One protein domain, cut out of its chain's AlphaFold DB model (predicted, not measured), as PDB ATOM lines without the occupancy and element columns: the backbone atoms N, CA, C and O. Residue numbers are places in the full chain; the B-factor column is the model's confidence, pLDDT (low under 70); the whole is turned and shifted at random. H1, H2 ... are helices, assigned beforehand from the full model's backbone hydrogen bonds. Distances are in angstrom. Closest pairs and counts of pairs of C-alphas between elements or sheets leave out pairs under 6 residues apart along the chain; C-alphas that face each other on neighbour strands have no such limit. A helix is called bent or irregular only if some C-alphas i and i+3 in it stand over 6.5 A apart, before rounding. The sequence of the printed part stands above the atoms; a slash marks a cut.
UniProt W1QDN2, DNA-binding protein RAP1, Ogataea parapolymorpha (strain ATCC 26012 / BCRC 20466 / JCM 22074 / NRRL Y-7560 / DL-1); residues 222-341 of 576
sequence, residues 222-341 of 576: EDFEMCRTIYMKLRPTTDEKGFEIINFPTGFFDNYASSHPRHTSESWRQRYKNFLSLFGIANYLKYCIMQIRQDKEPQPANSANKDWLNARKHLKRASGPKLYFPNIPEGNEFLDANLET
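What this domain is: This is residues 222 to 341 of the 576 residues of the protein "DNA-binding protein RAP1" of Ogataea parapolymorpha (strain ATCC 26012 / BCRC 20466 / JCM 22074 / NRRL Y-7560 / DL-1) (UniProt W1QDN2). What shape does the model make? It is a compact set of crossed helices: H1 and H4 cross steeply near the middle, while H3, the longest, reaches from H2 at its first end to H5 and H6 at its last end, and H7 packs on H4. Two long stretches, residues 235 to 251 and 318 to 332, have no named element. What are its make-up and size? The printed part has 120 residues with seven named helices, H1 to H7 in order, and no named strand, and its class is all helix. The whole is compact, with a radius of gyration of the C-alphas of 14.1 A and spans of 37 by 36 by 25 A.

How they stand to each other: What does the first helix touch? H1, residues 222 to 234, touches H4, residues 281 to 293, at a steep tilt of 53 degrees, opposite ways; their closest C-alphas, of Cys 227 and Ile 281, are 5.3 A apart. What touches the hub? H3, residues 265 to 279, touches H2, residues 252 to 259, with residues 265 to 269 alone, closest at the C-alphas of Phe 253 and Ser 265, 4.9 A. With residues 275 to 279 alone it touches H5, residues 301 to 304, where the C-alphas of Phe 275 and Ala 301 are closest at 6.1 A. With the same residues it touches H6, residues 306 to 317, about perpendicular at 90 degrees, closest at the C-alphas of Phe 279 and Leu 309, 5.7 A. Where is the last helix? H7, residues 333 to 339, touches H4 at a steep tilt of 67 degrees, the same way, with the closest C-alphas, of Lys 286 and Leu 335, 6.5 A apart; it is apart from H3. How complete are the helix backbones? Each O i to N i+4 pair is within hydrogen-bond range in H1, H2, H4 and H7, against 9 of 11 in H3 and 7 of 8 in H6; H5 is too short for such a pair.

Where its parts are: Where do the helices begin and end? C-alpha 222 of H1 is at (-57.558, 15.226, 27.342), and C-alpha 339 of H7 is at (-46.747, 22.144, 35.912). How long are they? From first to last C-alpha, H1 measures 17.4 A, H2 11.0 A, H3 20.0 A, H4 18.6 A, H5 5.1 A, H6 17.0 A and H7 10.1 A. H3 is irregular, but only just: C-alphas 274 and 277 are 6.7 A apart.

The domain as a whole: How far does it reach? The two C-alphas farthest apart, of Ser 258 and Gly 320, are 38.8 A apart. Which links are long? Those from H1 to H2 and from H6 to H7 are long, and the printed part has no cut. Where is confidence low? Residue 341 alone is under 70; the mean pLDDT of the printed part is 88.0.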
ATOM      1  N   GLU A 222     -58.241  16.242  28.145       95.38
ATOM      2  CA  GLU A 222     -57.558  15.226  27.342       95.38
ATOM      3  C   GLU A 222     -56.404  15.811  26.514       95.38
ATOM      4  O   GLU A 222     -55.341  15.199  26.403       95.38
ATOM      5  N   ASP A 223     -56.597  17.007  25.955       97.00
ATOM      6  CA  ASP A 223     -55.540  17.727  25.244       97.00
ATOM      7  C   ASP A 223     -54.430  18.209  26.186       97.00
ATOM      8  O   ASP A 223     -53.248  18.128  25.840       97.00
ATOM      9  N   PHE A 224     -54.803  18.718  27.364       95.38
ATOM     10  CA  PHE A 224     -53.867  19.212  28.368       95.38
ATOM     11  C   PHE A 224     -52.958  18.090  28.862       95.38
ATOM     12  O   PHE A 224     -51.737  18.234  28.811       95.38
ATOM     13  N   GLU A 225     -53.528  16.951  29.254       94.81
ATOM     14  CA  GLU A 225     -52.766  15.824  29.795       94.81
ATOM     15  C   GLU A 225     -51.840  15.198  28.744       94.81
ATOM     16  O   GLU A 225     -50.685  14.857  29.027       94.81
ATOM     17  N   MET A 226     -52.287  15.147  27.483       95.44
ATOM     18  CA  MET A 226     -51.443  14.696  26.381       95.44
ATOM     19  C   MET A 226     -50.261  15.643  26.166       95.44
ATOM     20  O   MET A 226     -49.116  15.194  26.047       95.44
ATOM     21  N   CYS A 227     -50.516  16.953  26.147       96.31
ATOM     22  CA  CYS A 227     -49.466  17.961  26.051       96.31
ATOM     23  C   CYS A 227     -48.506  17.895  27.244       96.31
ATOM     24  O   CYS A 227     -47.294  17.942  27.036       96.31
ATOM     25  N   ARG A 228     -49.016  17.721  28.469       94.56
ATOM     26  CA  ARG A 228     -48.222  17.595  29.699       94.56
ATOM     27  C   ARG A 228     -47.310  16.380  29.628       94.56
ATOM     28  O   ARG A 228     -46.106  16.500  29.846       94.56
ATOM     29  N   THR A 229     -47.857  15.229  29.245       94.44
ATOM     30  CA  THR A 229     -47.096  13.985  29.081       94.44
ATOM     31  C   THR A 229     -45.980  14.148  28.051       94.44
ATOM     32  O   THR A 229     -44.840  13.760  28.315       94.44
ATOM     33  N   ILE A 230     -46.279  14.741  26.890       95.06
ATOM     34  CA  ILE A 230     -45.280  15.003  25.845       95.06
ATOM     35  C   ILE A 230     -44.202  15.964  26.358       95.06
ATOM     36  O   ILE A 230     -43.016  15.687  26.193       95.06
ATOM     37  N   TYR A 231     -44.598  17.061  27.004       94.00
ATOM     38  CA  TYR A 231     -43.676  18.080  27.505       94.00
ATOM     39  C   TYR A 231     -42.703  17.506  28.542       94.00
ATOM     40  O   TYR A 231     -41.488  17.594  28.367       94.00
ATOM     41  N   MET A 232     -43.234  16.828  29.563       91.62
ATOM     42  CA  MET A 232     -42.447  16.314  30.686       91.62
ATOM     43  C   MET A 232     -41.579  15.112  30.295       91.62
ATOM     44  O   MET A 232     -40.421  15.023  30.707       91.62
ATOM     45  N   LYS A 233     -42.119  14.171  29.501       92.19
ATOM     46  CA  LYS A 233     -41.432  12.900  29.199       92.19
ATOM     47  C   LYS A 233     -40.585  12.941  27.934       92.19
ATOM     48  O   LYS A 233     -39.578  12.245  27.877       92.19
ATOM     49  N   LEU A 234     -40.995  13.704  26.916       91.44
ATOM     50  CA  LEU A 234     -40.323  13.718  25.610       91.44
ATOM     51  C   LEU A 234     -39.480  14.973  25.369       91.44
ATOM     52  O   LEU A 234     -38.717  14.978  24.408       91.44
ATOM     53  N   ARG A 235     -39.594  16.000  26.229       89.62
ATOM     54  CA  ARG A 235     -38.784  17.232  26.209       89.62
ATOM     55  C   ARG A 235     -38.638  17.815  24.791       89.62
ATOM     56  O   ARG A 235     -37.542  17.785  24.230       89.62
ATOM     57  N   PRO A 236     -39.744  18.303  24.191       91.38
ATOM     58  CA  PRO A 236     -39.741  18.852  22.838       91.38
ATOM     59  C   PRO A 236     -38.671  19.933  22.663       91.38
ATOM     60  O   PRO A 236     -38.541  20.825  23.502       91.38
ATOM     61  N   THR A 237     -37.959  19.894  21.538       90.69
ATOM     62  CA  THR A 237     -37.104  21.004  21.097       90.69
ATOM     63  C   THR A 237     -37.870  21.872  20.109       90.69
ATOM     64  O   THR A 237     -38.816  21.406  19.485       90.69
ATOM     65  N   THR A 238     -37.501  23.141  19.959       89.75
ATOM     66  CA  THR A 238     -38.208  24.065  19.061       89.75
ATOM     67  C   THR A 238     -37.336  24.383  17.855       89.75
ATOM     68  O   THR A 238     -36.154  24.676  18.018       89.75
ATOM     69  N   ASP A 239     -37.911  24.337  16.654       87.31
ATOM     70  CA  ASP A 239     -37.230  24.747  15.426       87.31
ATOM     71  C   ASP A 239     -37.117  26.280  15.294       87.31
ATOM     72  O   ASP A 239     -37.695  27.050  16.069       87.31
ATOM     73  N   GLU A 240     -36.394  26.741  14.272       83.62
ATOM     74  CA  GLU A 240     -36.216  28.173  13.970       83.62
ATOM     75  C   GLU A 240     -37.546  28.913  13.733       83.62
ATOM     76  O   GLU A 240     -37.640  30.127  13.917       83.62
ATOM     77  N   LYS A 241     -38.601  28.182  13.358       81.44
ATOM     78  CA  LYS A 241     -39.941  28.708  13.069       81.44
ATOM     79  C   LYS A 241     -40.874  28.658  14.280       81.44
ATOM     80  O   LYS A 241     -42.025  29.091  14.183       81.44
ATOM     81  N   GLY A 242     -40.414  28.154  15.424       83.31
ATOM     82  CA  GLY A 242     -41.215  28.042  16.639       83.31
ATOM     83  C   GLY A 242     -42.083  26.782  16.735       83.31
ATOM     84  O   GLY A 242     -42.989  26.756  17.570       83.31
ATOM     85  N   PHE A 243     -41.885  25.763  15.894       88.25
ATOM     86  CA  PHE A 243     -42.574  24.468  15.985       88.25
ATOM     87  C   PHE A 243     -41.790  23.467  16.823       88.25
ATOM     88  O   PHE A 243     -40.583  23.307  16.659       88.25
ATOM     89  N   GLU A 244     -42.500  22.765  17.703       91.31
ATOM     90  CA  GLU A 244     -41.914  21.705  18.508       91.31
ATOM     91  C   GLU A 244     -41.588  20.465  17.655       91.31
ATOM     92  O   GLU A 244     -42.461  19.863  17.021       91.31
ATOM     93  N   ILE A 245     -40.318  20.062  17.665       91.31
ATOM     94  CA  ILE A 245     -39.802  18.803  17.139       91.31
ATOM     95  C   ILE A 245     -39.799  17.787  18.284       91.31
ATOM     96  O   ILE A 245     -39.184  17.992  19.331       91.31
ATOM     97  N   ILE A 246     -40.508  16.673  18.081       93.44
ATOM     98  CA  ILE A 246     -40.674  15.612  19.078       93.44
ATOM     99  C   ILE A 246     -40.272  14.274  18.470       93.44
ATOM    100  O   ILE A 246     -40.829  13.849  17.455       93.44
ATOM    101  N   ASN A 247     -39.356  13.581  19.145       91.44
ATOM    102  CA  ASN A 247     -38.965  12.217  18.813       91.44
ATOM    103  C   ASN A 247     -39.828  11.237  19.612       91.44
ATOM    104  O   ASN A 247     -39.543  10.942  20.771       91.44
ATOM    105  N   PHE A 248     -40.910  10.751  19.003       91.31
ATOM    106  CA  PHE A 248     -41.786   9.770  19.642       91.31
ATOM    107  C   PHE A 248     -41.123   8.384  19.686       91.31
ATOM    108  O   PHE A 248     -40.772   7.863  18.624       91.31
ATOM    109  N   PRO A 249     -41.016   7.743  20.865       90.00
ATOM    110  CA  PRO A 249     -40.644   6.336  20.958       90.00
ATOM    111  C   PRO A 249     -41.621   5.444  20.182       90.00
ATOM    112  O   PRO A 249     -42.819   5.739  20.087       90.00
ATOM    113  N   THR A 250     -41.125   4.321  19.661       84.88
ATOM    114  CA  THR A 250     -41.965   3.301  19.019       84.88
ATOM    115  C   THR A 250     -43.083   2.869  19.972       84.88
ATOM    116  O   THR A 250     -42.826   2.546  21.129       84.88
ATOM    117  N   GLY A 251     -44.332   2.896  19.499       84.69
ATOM    118  CA  GLY A 251     -45.501   2.512  20.301       84.69
ATOM    119  C   GLY A 251     -45.982   3.556  21.319       84.69
ATOM    120  O   GLY A 251     -46.863   3.247  22.115       84.69
ATOM    121  N   PHE A 252     -45.469   4.797  21.305       93.88
ATOM    122  CA  PHE A 252     -45.904   5.847  22.244       93.88
ATOM    123  C   PHE A 252     -47.433   5.990  22.326       93.88
ATOM    124  O   PHE A 252     -47.995   5.958  23.418       93.88
ATOM    125  N   PHE A 253     -48.115   6.117  21.181       91.81
ATOM    126  CA  PHE A 253     -49.570   6.312  21.150       91.81
ATOM    127  C   PHE A 253     -50.350   5.057  21.565       91.81
ATOM    128  O   PHE A 253     -51.447   5.186  22.100       91.81
ATOM    129  N   ASP A 254     -49.779   3.864  21.382       85.12
ATOM    130  CA  ASP A 254     -50.390   2.604  21.822       85.12
ATOM    131  C   ASP A 254     -50.346   2.496  23.352       85.12
ATOM    132  O   ASP A 254     -51.360   2.222  24.001       85.12
ATOM    133  N   ASN A 255     -49.200   2.838  23.947       89.44
ATOM    134  CA  ASN A 255     -49.036   2.914  25.399       89.44
ATOM    135  C   ASN A 255     -49.902   4.032  26.009       89.44
ATOM    136  O   ASN A 255     -50.521   3.851  27.060       89.44
ATOM    137  N   TYR A 256     -49.997   5.182  25.334       92.50
ATOM    138  CA  TYR A 256     -50.833   6.297  25.779       92.50
ATOM    139  C   TYR A 256     -52.326   5.946  25.739       92.50
ATOM    140  O   TYR A 256     -53.040   6.173  26.710       92.50
ATOM    141  N   ALA A 257     -52.797   5.312  24.662       88.81
ATOM    142  CA  ALA A 257     -54.182   4.853  24.557       88.81
ATOM    143  C   ALA A 257     -54.527   3.769  25.587       88.81
ATOM    144  O   ALA A 257     -55.664   3.700  26.039       88.81
ATOM    145  N   SER A 258     -53.552   2.950  25.988       84.19
ATOM    146  CA  SER A 258     -53.750   1.936  27.031       84.19
ATOM    147  C   SER A 258     -54.008   2.561  28.408       84.19
ATOM    148  O   SER A 258     -54.792   2.023  29.183       84.19
ATOM    149  N   SER A 259     -53.394   3.715  28.698       90.12
ATOM    150  CA  SER A 259     -53.660   4.494  29.923       90.12
ATOM    151  C   SER A 259     -54.875   5.421  29.799       90.12
ATOM    152  O   SER A 259     -55.508   5.727  30.804       90.12
ATOM    153  N   HIS A 260     -55.243   5.817  28.577       90.88
ATOM    154  CA  HIS A 260     -56.364   6.713  28.282       90.88
ATOM    155  C   HIS A 260     -57.319   6.075  27.254       90.88
ATOM    156  O   HIS A 260     -57.373   6.508  26.093       90.88
ATOM    157  N   PRO A 261     -58.099   5.048  27.657       85.94
ATOM    158  CA  PRO A 261     -58.840   4.174  26.739       85.94
ATOM    159  C   PRO A 261     -60.061   4.829  26.081       85.94
ATOM    160  O   PRO A 261     -60.706   4.224  25.224       85.94
ATOM    161  N   ARG A 262     -60.392   6.073  26.452       84.12
ATOM    162  CA  ARG A 262     -61.512   6.838  25.883       84.12
ATOM    163  C   ARG A 262     -61.345   7.125  24.388       84.12
ATOM    164  O   ARG A 262     -62.342   7.276  23.678       84.12
ATOM    165  N   HIS A 263     -60.104   7.155  23.900       85.81
ATOM    166  CA  HIS A 263     -59.784   7.286  22.481       85.81
ATOM    167  C   HIS A 263     -58.758   6.240  22.050       85.81
ATOM    168  O   HIS A 263     -57.889   5.831  22.814       85.81
ATOM    169  N   THR A 264     -58.841   5.815  20.789       84.94
ATOM    170  CA  THR A 264     -57.886   4.852  20.218       84.94
ATOM    171  C   THR A 264     -56.503   5.477  20.001       84.94
ATOM    172  O   THR A 264     -56.391   6.693  19.841       84.94
ATOM    173  N   SER A 265     -55.459   4.647  19.899       81.81
ATOM    174  CA  SER A 265     -54.087   5.077  19.555       81.81
ATOM    175  C   SER A 265     -54.042   5.967  18.305       81.81
ATOM    176  O   SER A 265     -53.448   7.047  18.313       81.81
ATOM    177  N   GLU A 266     -54.770   5.587  17.251       82.75
ATOM    178  CA  GLU A 266     -54.845   6.384  16.024       82.75
ATOM    179  C   GLU A 266     -55.582   7.714  16.243       82.75
ATOM    180  O   GLU A 266     -55.163   8.747  15.719       82.75
ATOM    181  N   SER A 267     -56.651   7.727  17.046       87.25
ATOM    182  CA  SER A 267     -57.357   8.964  17.402       87.25
ATOM    183  C   SER A 267     -56.430   9.945  18.125       87.25
ATOM    184  O   SER A 267     -56.374  11.115  17.742       87.25
ATOM    185  N   TRP A 268     -55.653   9.473  19.108       94.44
ATOM    186  CA  TRP A 268     -54.653  10.282  19.816       94.44
ATOM    187  C   TRP A 268     -53.561  10.801  18.876       94.44
ATOM    188  O   TRP A 268     -53.255  11.996  18.870       94.44
ATOM    189  N   ARG A 269     -53.023   9.940  18.004       93.50
ATOM    190  CA  ARG A 269     -52.027  10.326  16.990       93.50
ATOM    191  C   ARG A 269     -52.548  11.434  16.075       93.50
ATOM    192  O   ARG A 269     -51.840  12.413  15.823       93.50
ATOM    193  N   GLN A 270     -53.781  11.307  15.583       92.12
ATOM    194  CA  GLN A 270     -54.405  12.324  14.733       92.12
ATOM    195  C   GLN A 270     -54.712  13.609  15.504       92.12
ATOM    196  O   GLN A 270     -54.551  14.696  14.944       92.12
ATOM    197  N   ARG A 271     -55.106  13.509  16.781       95.12
ATOM    198  CA  ARG A 271     -55.330  14.675  17.641       95.12
ATOM    199  C   ARG A 271     -54.056  15.500  17.791       95.12
ATOM    200  O   ARG A 271     -54.072  16.704  17.525       95.12
ATOM    201  N   TYR A 272     -52.939  14.838  18.081       95.81
ATOM    202  CA  TYR A 272     -51.630  15.479  18.127       95.81
ATOM    203  C   TYR A 272     -51.238  16.094  16.775       95.81
ATOM    204  O   TYR A 272     -50.923  17.284  16.685       95.81
ATOM    205  N   LYS A 273     -51.296  15.310  15.693       93.81
ATOM    206  CA  LYS A 273     -50.835  15.740  14.364       93.81
ATOM    207  C   LYS A 273     -51.621  16.932  13.816       93.81
ATOM    208  O   LYS A 273     -51.031  17.826  13.215       93.81
ATOM    209  N   ASN A 274     -52.940  16.930  13.984       91.50
ATOM    210  CA  ASN A 274     -53.808  17.906  13.326       91.50
ATOM    211  C   ASN A 274     -54.138  19.114  14.206       91.50
ATOM    212  O   ASN A 274     -54.519  20.144  13.660       91.50
ATOM    213  N   PHE A 275     -54.005  19.004  15.532       94.50
ATOM    214  CA  PHE A 275     -54.390  20.074  16.454       94.50
ATOM    215  C   PHE A 275     -53.250  20.465  17.390       94.50
ATOM    216  O   PHE A 275     -52.775  21.591  17.290       94.50
ATOM    217  N   LEU A 276     -52.751  19.561  18.241       95.25
ATOM    218  CA  LEU A 276     -51.793  19.943  19.295       95.25
ATOM    219  C   LEU A 276     -50.441  20.404  18.737       95.25
ATOM    220  O   LEU A 276     -49.925  21.430  19.160       95.25
ATOM    221  N   SER A 277     -49.907  19.721  17.722       93.88
ATOM    222  CA  SER A 277     -48.656  20.126  17.055       93.88
ATOM    223  C   SER A 277     -48.788  21.425  16.249       93.88
ATOM    224  O   SER A 277     -47.794  22.103  16.006       93.88
ATOM    225  N   LEU A 278     -50.006  21.787  15.820       92.00
ATOM    226  CA  LEU A 278     -50.264  23.077  15.176       92.00
ATOM    227  C   LEU A 278     -50.457  24.184  16.205       92.00
ATOM    228  O   LEU A 278     -49.979  25.288  15.982       92.00
ATOM    229  N   PHE A 279     -51.140  23.906  17.314       92.94
ATOM    230  CA  PHE A 279     -51.314  24.856  18.408       92.94
ATOM    231  C   PHE A 279     -49.962  25.168  19.075       92.94
ATOM    232  O   PHE A 279     -49.624  26.327  19.328       92.94
ATOM    233  N   GLY A 280     -49.140  24.136  19.240       93.56
ATOM    234  CA  GLY A 280     -47.906  24.127  20.012       93.56
ATOM    235  C   GLY A 280     -48.161  23.548  21.396       93.56
ATOM    236  O   GLY A 280     -49.062  24.007  22.098       93.56
ATOM    237  N   ILE A 281     -47.370  22.546  21.773       94.94
ATOM    238  CA  ILE A 281     -47.489  21.828  23.049       94.94
ATOM    239  C   ILE A 281     -47.305  22.791  24.217       94.94
ATOM    240  O   ILE A 281     -48.167  22.869  25.093       94.94
ATOM    241  N   ALA A 282     -46.231  23.584  24.195       93.31
ATOM    242  CA  ALA A 282     -45.967  24.550  25.255       93.31
ATOM    243  C   ALA A 282     -47.051  25.639  25.287       93.31
ATOM    244  O   ALA A 282     -47.553  25.998  26.349       93.31
ATOM    245  N   ASN A 283     -47.471  26.127  24.118       92.88
ATOM    246  CA  ASN A 283     -48.480  27.185  24.024       92.88
ATOM    247  C   ASN A 283     -49.853  26.738  24.535       92.88
ATOM    248  O   ASN A 283     -50.524  27.512  25.214       92.88
ATOM    249  N   TYR A 284     -50.270  25.503  24.240       94.56
ATOM    250  CA  TYR A 284     -51.546  24.980  24.722       94.56
ATOM    251  C   TYR A 284     -51.548  24.801  26.244       94.56
ATOM    252  O   TYR A 284     -52.507  25.197  26.900       94.56
ATOM    253  N   LEU A 285     -50.451  24.300  26.824       94.38
ATOM    254  CA  LEU A 285     -50.314  24.197  28.280       94.38
ATOM    255  C   LEU A 285     -50.421  25.568  28.952       94.38
ATOM    256  O   LEU A 285     -51.213  25.739  29.877       94.38
ATOM    257  N   LYS A 286     -49.690  26.570  28.445       93.25
ATOM    258  CA  LYS A 286     -49.756  27.938  28.981       93.25
ATOM    259  C   LYS A 286     -51.160  28.527  28.856       93.25
ATOM    260  O   LYS A 286     -51.622  29.179  29.788       93.25
ATOM    261  N   TYR A 287     -51.842  28.277  27.734       94.06
ATOM    262  CA  TYR A 287     -53.227  28.696  27.514       94.06
ATOM    263  C   TYR A 287     -54.150  28.117  28.590       94.06
ATOM    264  O   TYR A 287     -54.877  28.872  29.230       94.06
ATOM    265  N   CYS A 288     -54.089  26.804  28.825       92.94
ATOM    266  CA  CYS A 288     -54.920  26.145  29.830       92.94
ATOM    267  C   CYS A 288     -54.648  26.698  31.233       92.94
ATOM    268  O   CYS A 288     -55.588  27.108  31.908       92.94
ATOM    269  N   ILE A 289     -53.374  26.794  31.633       91.81
ATOM    270  CA  ILE A 289     -52.970  27.347  32.938       91.81
ATOM    271  C   ILE A 289     -53.505  28.773  33.108       91.81
ATOM    272  O   ILE A 289     -54.003  29.134  34.173       91.81
ATOM    273  N   MET A 290     -53.430  29.593  32.058       90.62
ATOM    274  CA  MET A 290     -53.920  30.969  32.103       90.62
ATOM    275  C   MET A 290     -55.439  31.064  32.217       90.62
ATOM    276  O   MET A 290     -55.914  31.928  32.948       90.62
ATOM    277  N   GLN A 291     -56.193  30.196  31.538       92.44
ATOM    278  CA  GLN A 291     -57.652  30.156  31.680       92.44
ATOM    279  C   GLN A 291     -58.054  29.750  33.095       92.44
ATOM    280  O   GLN A 291     -58.871  30.426  33.711       92.44
ATOM    281  N   ILE A 292     -57.405  28.721  33.641       90.38
ATOM    282  CA  ILE A 292     -57.680  28.221  34.991       90.38
ATOM    283  C   ILE A 292     -57.381  29.297  36.040       90.38
ATOM    284  O   ILE A 292     -58.219  29.573  36.887       90.38
ATOM    285  N   ARG A 293     -56.247  30.002  35.928       88.69
ATOM    286  CA  ARG A 293     -55.911  31.144  36.804       88.69
ATOM    287  C   ARG A 293     -56.880  32.329  36.696       88.69
ATOM    288  O   ARG A 293     -56.849  33.207  37.549       88.69
ATOM    289  N   GLN A 294     -57.660  32.401  35.622       90.94
ATOM    290  CA  GLN A 294     -58.684  33.423  35.403       90.94
ATOM    291  C   GLN A 294     -60.093  32.919  35.749       90.94
ATOM    292  O   GLN A 294     -61.061  33.566  35.346       90.94
ATOM    293  N   ASP A 295     -60.215  31.769  36.418       90.56
ATOM    294  CA  ASP A 295     -61.485  31.096  36.719       90.56
ATOM    295  C   ASP A 295     -62.340  30.831  35.463       90.56
ATOM    296  O   ASP A 295     -63.571  30.902  35.477       90.56
ATOM    297  N   LYS A 296     -61.681  30.541  34.334       91.38
ATOM    298  CA  LYS A 296     -62.318  30.203  33.054       91.38
ATOM    299  C   LYS A 296     -62.064  28.750  32.687       91.38
ATOM    300  O   LYS A 296     -60.956  28.237  32.820       91.38
ATOM    301  N   GLU A 297     -63.083  28.115  32.116       90.06
ATOM    302  CA  GLU A 297     -62.968  26.749  31.615       90.06
ATOM    303  C   GLU A 297     -62.144  26.717  30.310       90.06
ATOM    304  O   GLU A 297     -62.521  27.360  29.315       90.06
ATOM    305  N   PRO A 298     -61.015  25.981  30.270       93.56
ATOM    306  CA  PRO A 298     -60.221  25.859  29.059       93.56
ATOM    307  C   PRO A 298     -61.001  25.105  27.981       93.56
ATOM    308  O   PRO A 298     -61.752  24.172  28.252       93.56
ATOM    309  N   GLN A 299     -60.795  25.490  26.723       94.38
ATOM    310  CA  GLN A 299     -61.444  24.843  25.585       94.38
ATOM    311  C   GLN A 299     -60.508  23.829  24.905       94.38
ATOM    312  O   GLN A 299     -59.286  24.019  24.916       94.38
ATOM    313  N   PRO A 300     -61.045  22.773  24.259       94.69
ATOM    314  CA  PRO A 300     -60.245  21.841  23.466       94.69
ATOM    315  C   PRO A 300     -59.454  22.572  22.378       94.69
ATOM    316  O   PRO A 300     -59.927  23.569  21.827       94.69
ATOM    317  N   ALA A 301     -58.284  22.064  21.998       93.00
ATOM    318  CA  ALA A 301     -57.356  22.723  21.078       93.00
ATOM    319  C   ALA A 301     -57.996  23.163  19.749       93.00
ATOM    320  O   ALA A 301     -57.678  24.233  19.240       93.00
ATOM    321  N   ASN A 302     -58.947  22.393  19.206       91.19
ATOM    322  CA  ASN A 302     -59.679  22.749  17.978       91.19
ATOM    323  C   ASN A 302     -60.647  23.939  18.124       91.19
ATOM    324  O   ASN A 302     -61.090  24.482  17.110       91.19
ATOM    325  N   SER A 303     -60.992  24.314  19.353       89.31
ATOM    326  CA  SER A 303     -61.930  25.391  19.683       89.31
ATOM    327  C   SER A 303     -61.267  26.557  20.422       89.31
ATOM    328  O   SER A 303     -61.766  27.672  20.326       89.31
ATOM    329  N   ALA A 304     -60.142  26.326  21.108       85.19
ATOM    330  CA  ALA A 304     -59.467  27.300  21.969       85.19
ATOM    331  C   ALA A 304     -59.068  28.605  21.265       85.19
ATOM    332  O   ALA A 304     -59.248  29.680  21.831       85.19
ATOM    333  N   ASN A 305     -58.536  28.523  20.039       83.12
ATOM    334  CA  ASN A 305     -58.252  29.695  19.210       83.12
ATOM    335  C   ASN A 305     -58.113  29.288  17.732       83.12
ATOM    336  O   ASN A 305     -57.073  28.786  17.296       83.12
ATOM    337  N   LYS A 306     -59.186  29.477  16.956       84.88
ATOM    338  CA  LYS A 306     -59.218  29.098  15.533       84.88
ATOM    339  C   LYS A 306     -58.283  29.958  14.685       84.88
ATOM    340  O   LYS A 306     -57.639  29.428  13.781       84.88
ATOM    341  N   ASP A 307     -58.170  31.244  15.001       81.69
ATOM    342  CA  ASP A 307     -57.325  32.181  14.258       81.69
ATOM    343  C   ASP A 307     -55.846  31.846  14.440       81.69
ATOM    344  O   ASP A 307     -55.099  31.798  13.464       81.69
ATOM    345  N   TRP A 308     -55.442  31.479  15.660       85.12
ATOM    346  CA  TRP A 308     -54.102  30.973  15.950       85.12
ATOM    347  C   TRP A 308     -53.763  29.711  15.151       85.12
ATOM    348  O   TRP A 308     -52.708  29.632  14.515       85.12
ATOM    349  N   LEU A 309     -54.666  28.725  15.148       86.56
ATOM    350  CA  LEU A 309     -54.474  27.488  14.390       86.56
ATOM    351  C   LEU A 309     -54.351  27.754  12.888       86.56
ATOM    352  O   LEU A 309     -53.488  27.170  12.228       86.56
ATOM    353  N   ASN A 310     -55.183  28.645  12.348       85.06
ATOM    354  CA  ASN A 310     -55.121  29.038  10.945       85.06
ATOM    355  C   ASN A 310     -53.797  29.749  10.635       85.06
ATOM    356  O   ASN A 310     -53.101  29.351   9.699       85.06
ATOM    357  N   ALA A 311     -53.394  30.719  11.459       83.94
ATOM    358  CA  ALA A 311     -52.139  31.449  11.304       83.94
ATOM    359  C   ALA A 311     -50.918  30.512  11.335       83.94
ATOM    360  O   ALA A 311     -50.091  30.544  10.420       83.94
ATOM    361  N   ARG A 312     -50.835  29.587  12.304       84.38
ATOM    362  CA  ARG A 312     -49.745  28.593  12.353       84.38
ATOM    363  C   ARG A 312     -49.792  27.597  11.200       84.38
ATOM    364  O   ARG A 312     -48.741  27.177  10.718       84.38
ATOM    365  N   LYS A 313     -50.976  27.240  10.699       87.62
ATOM    366  CA  LYS A 313     -51.108  26.396   9.502       87.62
ATOM    367  C   LYS A 313     -50.575  27.094   8.247       87.62
ATOM    368  O   LYS A 313     -49.948  26.429   7.421       87.62
ATOM    369  N   HIS A 314     -50.783  28.405   8.118       84.31
ATOM    370  CA  HIS A 314     -50.176  29.215   7.057       84.31
ATOM    371  C   HIS A 314     -48.655  29.315   7.228       84.31
ATOM    372  O   HIS A 314     -47.931  29.031   6.276       84.31
ATOM    373  N   LEU A 315     -48.165  29.592   8.441       85.44
ATOM    374  CA  LEU A 315     -46.728  29.655   8.741       85.44
ATOM    375  C   LEU A 315     -46.002  28.321   8.507       85.44
ATOM    376  O   LEU A 315     -44.843  28.287   8.119       85.44
ATOM    377  N   LYS A 316     -46.674  27.184   8.700       81.12
ATOM    378  CA  LYS A 316     -46.077  25.879   8.390       81.12
ATOM    379  C   LYS A 316     -45.828  25.692   6.886       81.12
ATOM    380  O   LYS A 316     -44.980  24.889   6.503       81.12
ATOM    381  N   ARG A 317     -46.576  26.403   6.034       82.94
ATOM    382  CA  ARG A 317     -46.504  26.321   4.563       82.94
ATOM    383  C   ARG A 317     -45.647  27.427   3.944       82.94
ATOM    384  O   ARG A 317     -45.015  27.183   2.925       82.94
ATOM    385  N   ALA A 318     -45.643  28.615   4.539       76.94
ATOM    386  CA  ALA A 318     -44.903  29.782   4.069       76.94
ATOM    387  C   ALA A 318     -43.686  30.058   4.965       76.94
ATOM    388  O   ALA A 318     -43.707  29.765   6.154       76.94
ATOM    389  N   SER A 319     -42.613  30.635   4.422       71.62
ATOM    390  CA  SER A 319     -41.566  31.195   5.287       71.62
ATOM    391  C   SER A 319     -42.096  32.486   5.908       71.62
ATOM    392  O   SER A 319     -42.574  33.354   5.182       71.62
ATOM    393  N   GLY A 320     -42.065  32.602   7.232       72.31
ATOM    394  CA  GLY A 320     -42.577  33.771   7.938       72.31
ATOM    395  C   GLY A 320     -41.990  33.889   9.344       72.31
ATOM    396  O   GLY A 320     -41.335  32.954   9.814       72.31
ATOM    397  N   PRO A 321     -42.201  35.034  10.010       73.75
ATOM    398  CA  PRO A 321     -41.709  35.254  11.362       73.75
ATOM    399  C   PRO A 321     -42.390  34.313  12.361       73.75
ATOM    400  O   PRO A 321     -43.545  33.913  12.187       73.75
ATOM    401  N   LYS A 322     -41.666  33.982  13.434       77.56
ATOM    402  CA  LYS A 322     -42.194  33.214  14.564       77.56
ATOM    403  C   LYS A 322     -43.414  33.932  15.146       77.56
ATOM    404  O   LYS A 322     -43.354  35.118  15.459       77.56
ATOM    405  N   LEU A 323     -44.519  33.203  15.278       77.06
ATOM    406  CA  LEU A 323     -45.752  33.718  15.869       77.06
ATOM    407  C   LEU A 323     -45.750  33.489  17.382       77.06
ATOM    408  O   LEU A 323     -45.311  32.437  17.853       77.06
ATOM    409  N   TYR A 324     -46.310  34.444  18.122       76.44
ATOM    410  CA  TYR A 324     -46.504  34.368  19.570       76.44
ATOM    411  C   TYR A 324     -47.989  34.299  19.890       76.44
ATOM    412  O   TYR A 324     -48.787  35.043  19.314       76.44
ATOM    413  N   PHE A 325     -48.370  33.383  20.781       78.00
ATOM    414  CA  PHE A 325     -49.766  33.269  21.178       78.00
ATOM    415  C   PHE A 325     -50.139  34.507  22.011       78.00
ATOM    416  O   PHE A 325     -49.422  34.818  22.965       78.00
ATOM    417  N   PRO A 326     -51.228  35.227  21.682       75.44
ATOM    418  CA  PRO A 326     -51.573  36.464  22.375       75.44
ATOM    419  C   PRO A 326     -51.774  36.247  23.877       75.44
ATOM    420  O   PRO A 326     -52.467  35.311  24.277       75.44
ATOM    421  N   ASN A 327     -51.231  37.145  24.700       78.19
ATOM    422  CA  ASN A 327     -51.401  37.146  26.160       78.19
ATOM    423  C   ASN A 327     -50.869  35.886  26.873       78.19
ATOM    424  O   ASN A 327     -51.357  35.534  27.946       78.19
ATOM    425  N   ILE A 328     -49.878  35.206  26.288       80.44
ATOM    426  CA  ILE A 328     -49.207  34.054  26.893       80.44
ATOM    427  C   ILE A 328     -47.720  34.365  27.120       80.44
ATOM    428  O   ILE A 328     -47.081  34.906  26.218       80.44
ATOM    429  N   PRO A 329     -47.138  33.991  28.279       84.50
ATOM    430  CA  PRO A 329     -45.707  34.147  28.526       84.50
ATOM    431  C   PRO A 329     -44.843  33.431  27.479       84.50
ATOM    432  O   PRO A 329     -45.045  32.251  27.186       84.50
ATOM    433  N   GLU A 330     -43.838  34.113  26.934       78.25
ATOM    434  CA  GLU A 330     -42.973  33.541  25.892       78.25
ATOM    435  C   GLU A 330     -42.056  32.438  26.443       78.25
ATOM    436  O   GLU A 330     -41.891  31.389  25.815       78.25
ATOM    437  N   GLY A 331     -41.534  32.628  27.658       82.00
ATOM    438  CA  GLY A 331     -40.626  31.697  28.326       82.00
ATOM    439  C   GLY A 331     -41.296  30.403  28.796       82.00
ATOM    440  O   GLY A 331     -42.480  30.375  29.140       82.00
ATOM    441  N   ASN A 332     -40.527  29.315  28.805       85.12
ATOM    442  CA  ASN A 332     -40.955  28.028  29.360       85.12
ATOM    443  C   ASN A 332     -40.835  27.964  30.887       85.12
ATOM    444  O   ASN A 332     -41.505  27.143  31.493       85.12
ATOM    445  N   GLU A 333     -40.113  28.896  31.510       86.00
ATOM    446  CA  GLU A 333     -40.014  29.027  32.971       86.00
ATOM    447  C   GLU A 333     -41.396  29.119  33.637       86.00
ATOM    448  O   GLU A 333     -41.625  28.563  34.708       86.00
ATOM    449  N   PHE A 334     -42.354  29.769  32.965       86.75
ATOM    450  CA  PHE A 334     -43.744  29.804  33.413       86.75
ATOM    451  C   PHE A 334     -44.371  28.407  33.463       86.75
ATOM    452  O   PHE A 334     -45.135  28.124  34.377       86.75
ATOM    453  N   LEU A 335     -44.084  27.540  32.490       87.38
ATOM    454  CA  LEU A 335     -44.582  26.166  32.499       87.38
ATOM    455  C   LEU A 335     -43.933  25.363  33.612       87.38
ATOM    456  O   LEU A 335     -44.656  24.748  34.388       87.38
ATOM    457  N   ASP A 336     -42.609  25.416  33.716       85.69
ATOM    458  CA  ASP A 336     -41.858  24.639  34.703       85.69
ATOM    459  C   ASP A 336     -42.312  24.976  36.135       85.69
ATOM    460  O   ASP A 336     -42.586  24.078  36.927       85.69
ATOM    461  N   ALA A 337     -42.544  26.259  36.434       84.62
ATOM    462  CA  ALA A 337     -43.024  26.705  37.744       84.62
ATOM    463  C   ALA A 337     -44.479  26.303  38.071       84.62
ATOM    464  O   ALA A 337     -44.864  26.293  39.240       84.62
ATOM    465  N   ASN A 338     -45.305  26.020  37.057       84.94
ATOM    466  CA  ASN A 338     -46.741  25.762  37.224       84.94
ATOM    467  C   ASN A 338     -47.132  24.293  37.039       84.94
ATOM    468  O   ASN A 338     -48.098  23.833  37.635       84.94
ATOM    469  N   LEU A 339     -46.408  23.538  36.213       82.75
ATOM    470  CA  LEU A 339     -46.747  22.144  35.912       82.75
ATOM    471  C   LEU A 339     -46.485  21.194  37.085       82.75
ATOM    472  O   LEU A 339     -47.123  20.138  37.152       82.75
ATOM    473  N   GLU A 340     -45.557  21.553  37.975       73.31
ATOM    474  CA  GLU A 340     -45.256  20.808  39.204       73.31
ATOM    475  C   GLU A 340     -46.240  21.124  40.337       73.31
ATOM    476  O   GLU A 340     -46.541  20.246  41.138       73.31
ATOM    477  N   THR A 341     -46.764  22.352  40.387       66.94
ATOM    478  CA  THR A 341     -47.676  22.825  41.444       66.94
ATOM    479  C   THR A 341     -49.144  22.525  41.170       66.94
ATOM    480  O   THR A 341     -49.929  22.483  42.110       66.94
TER     481      THR A 341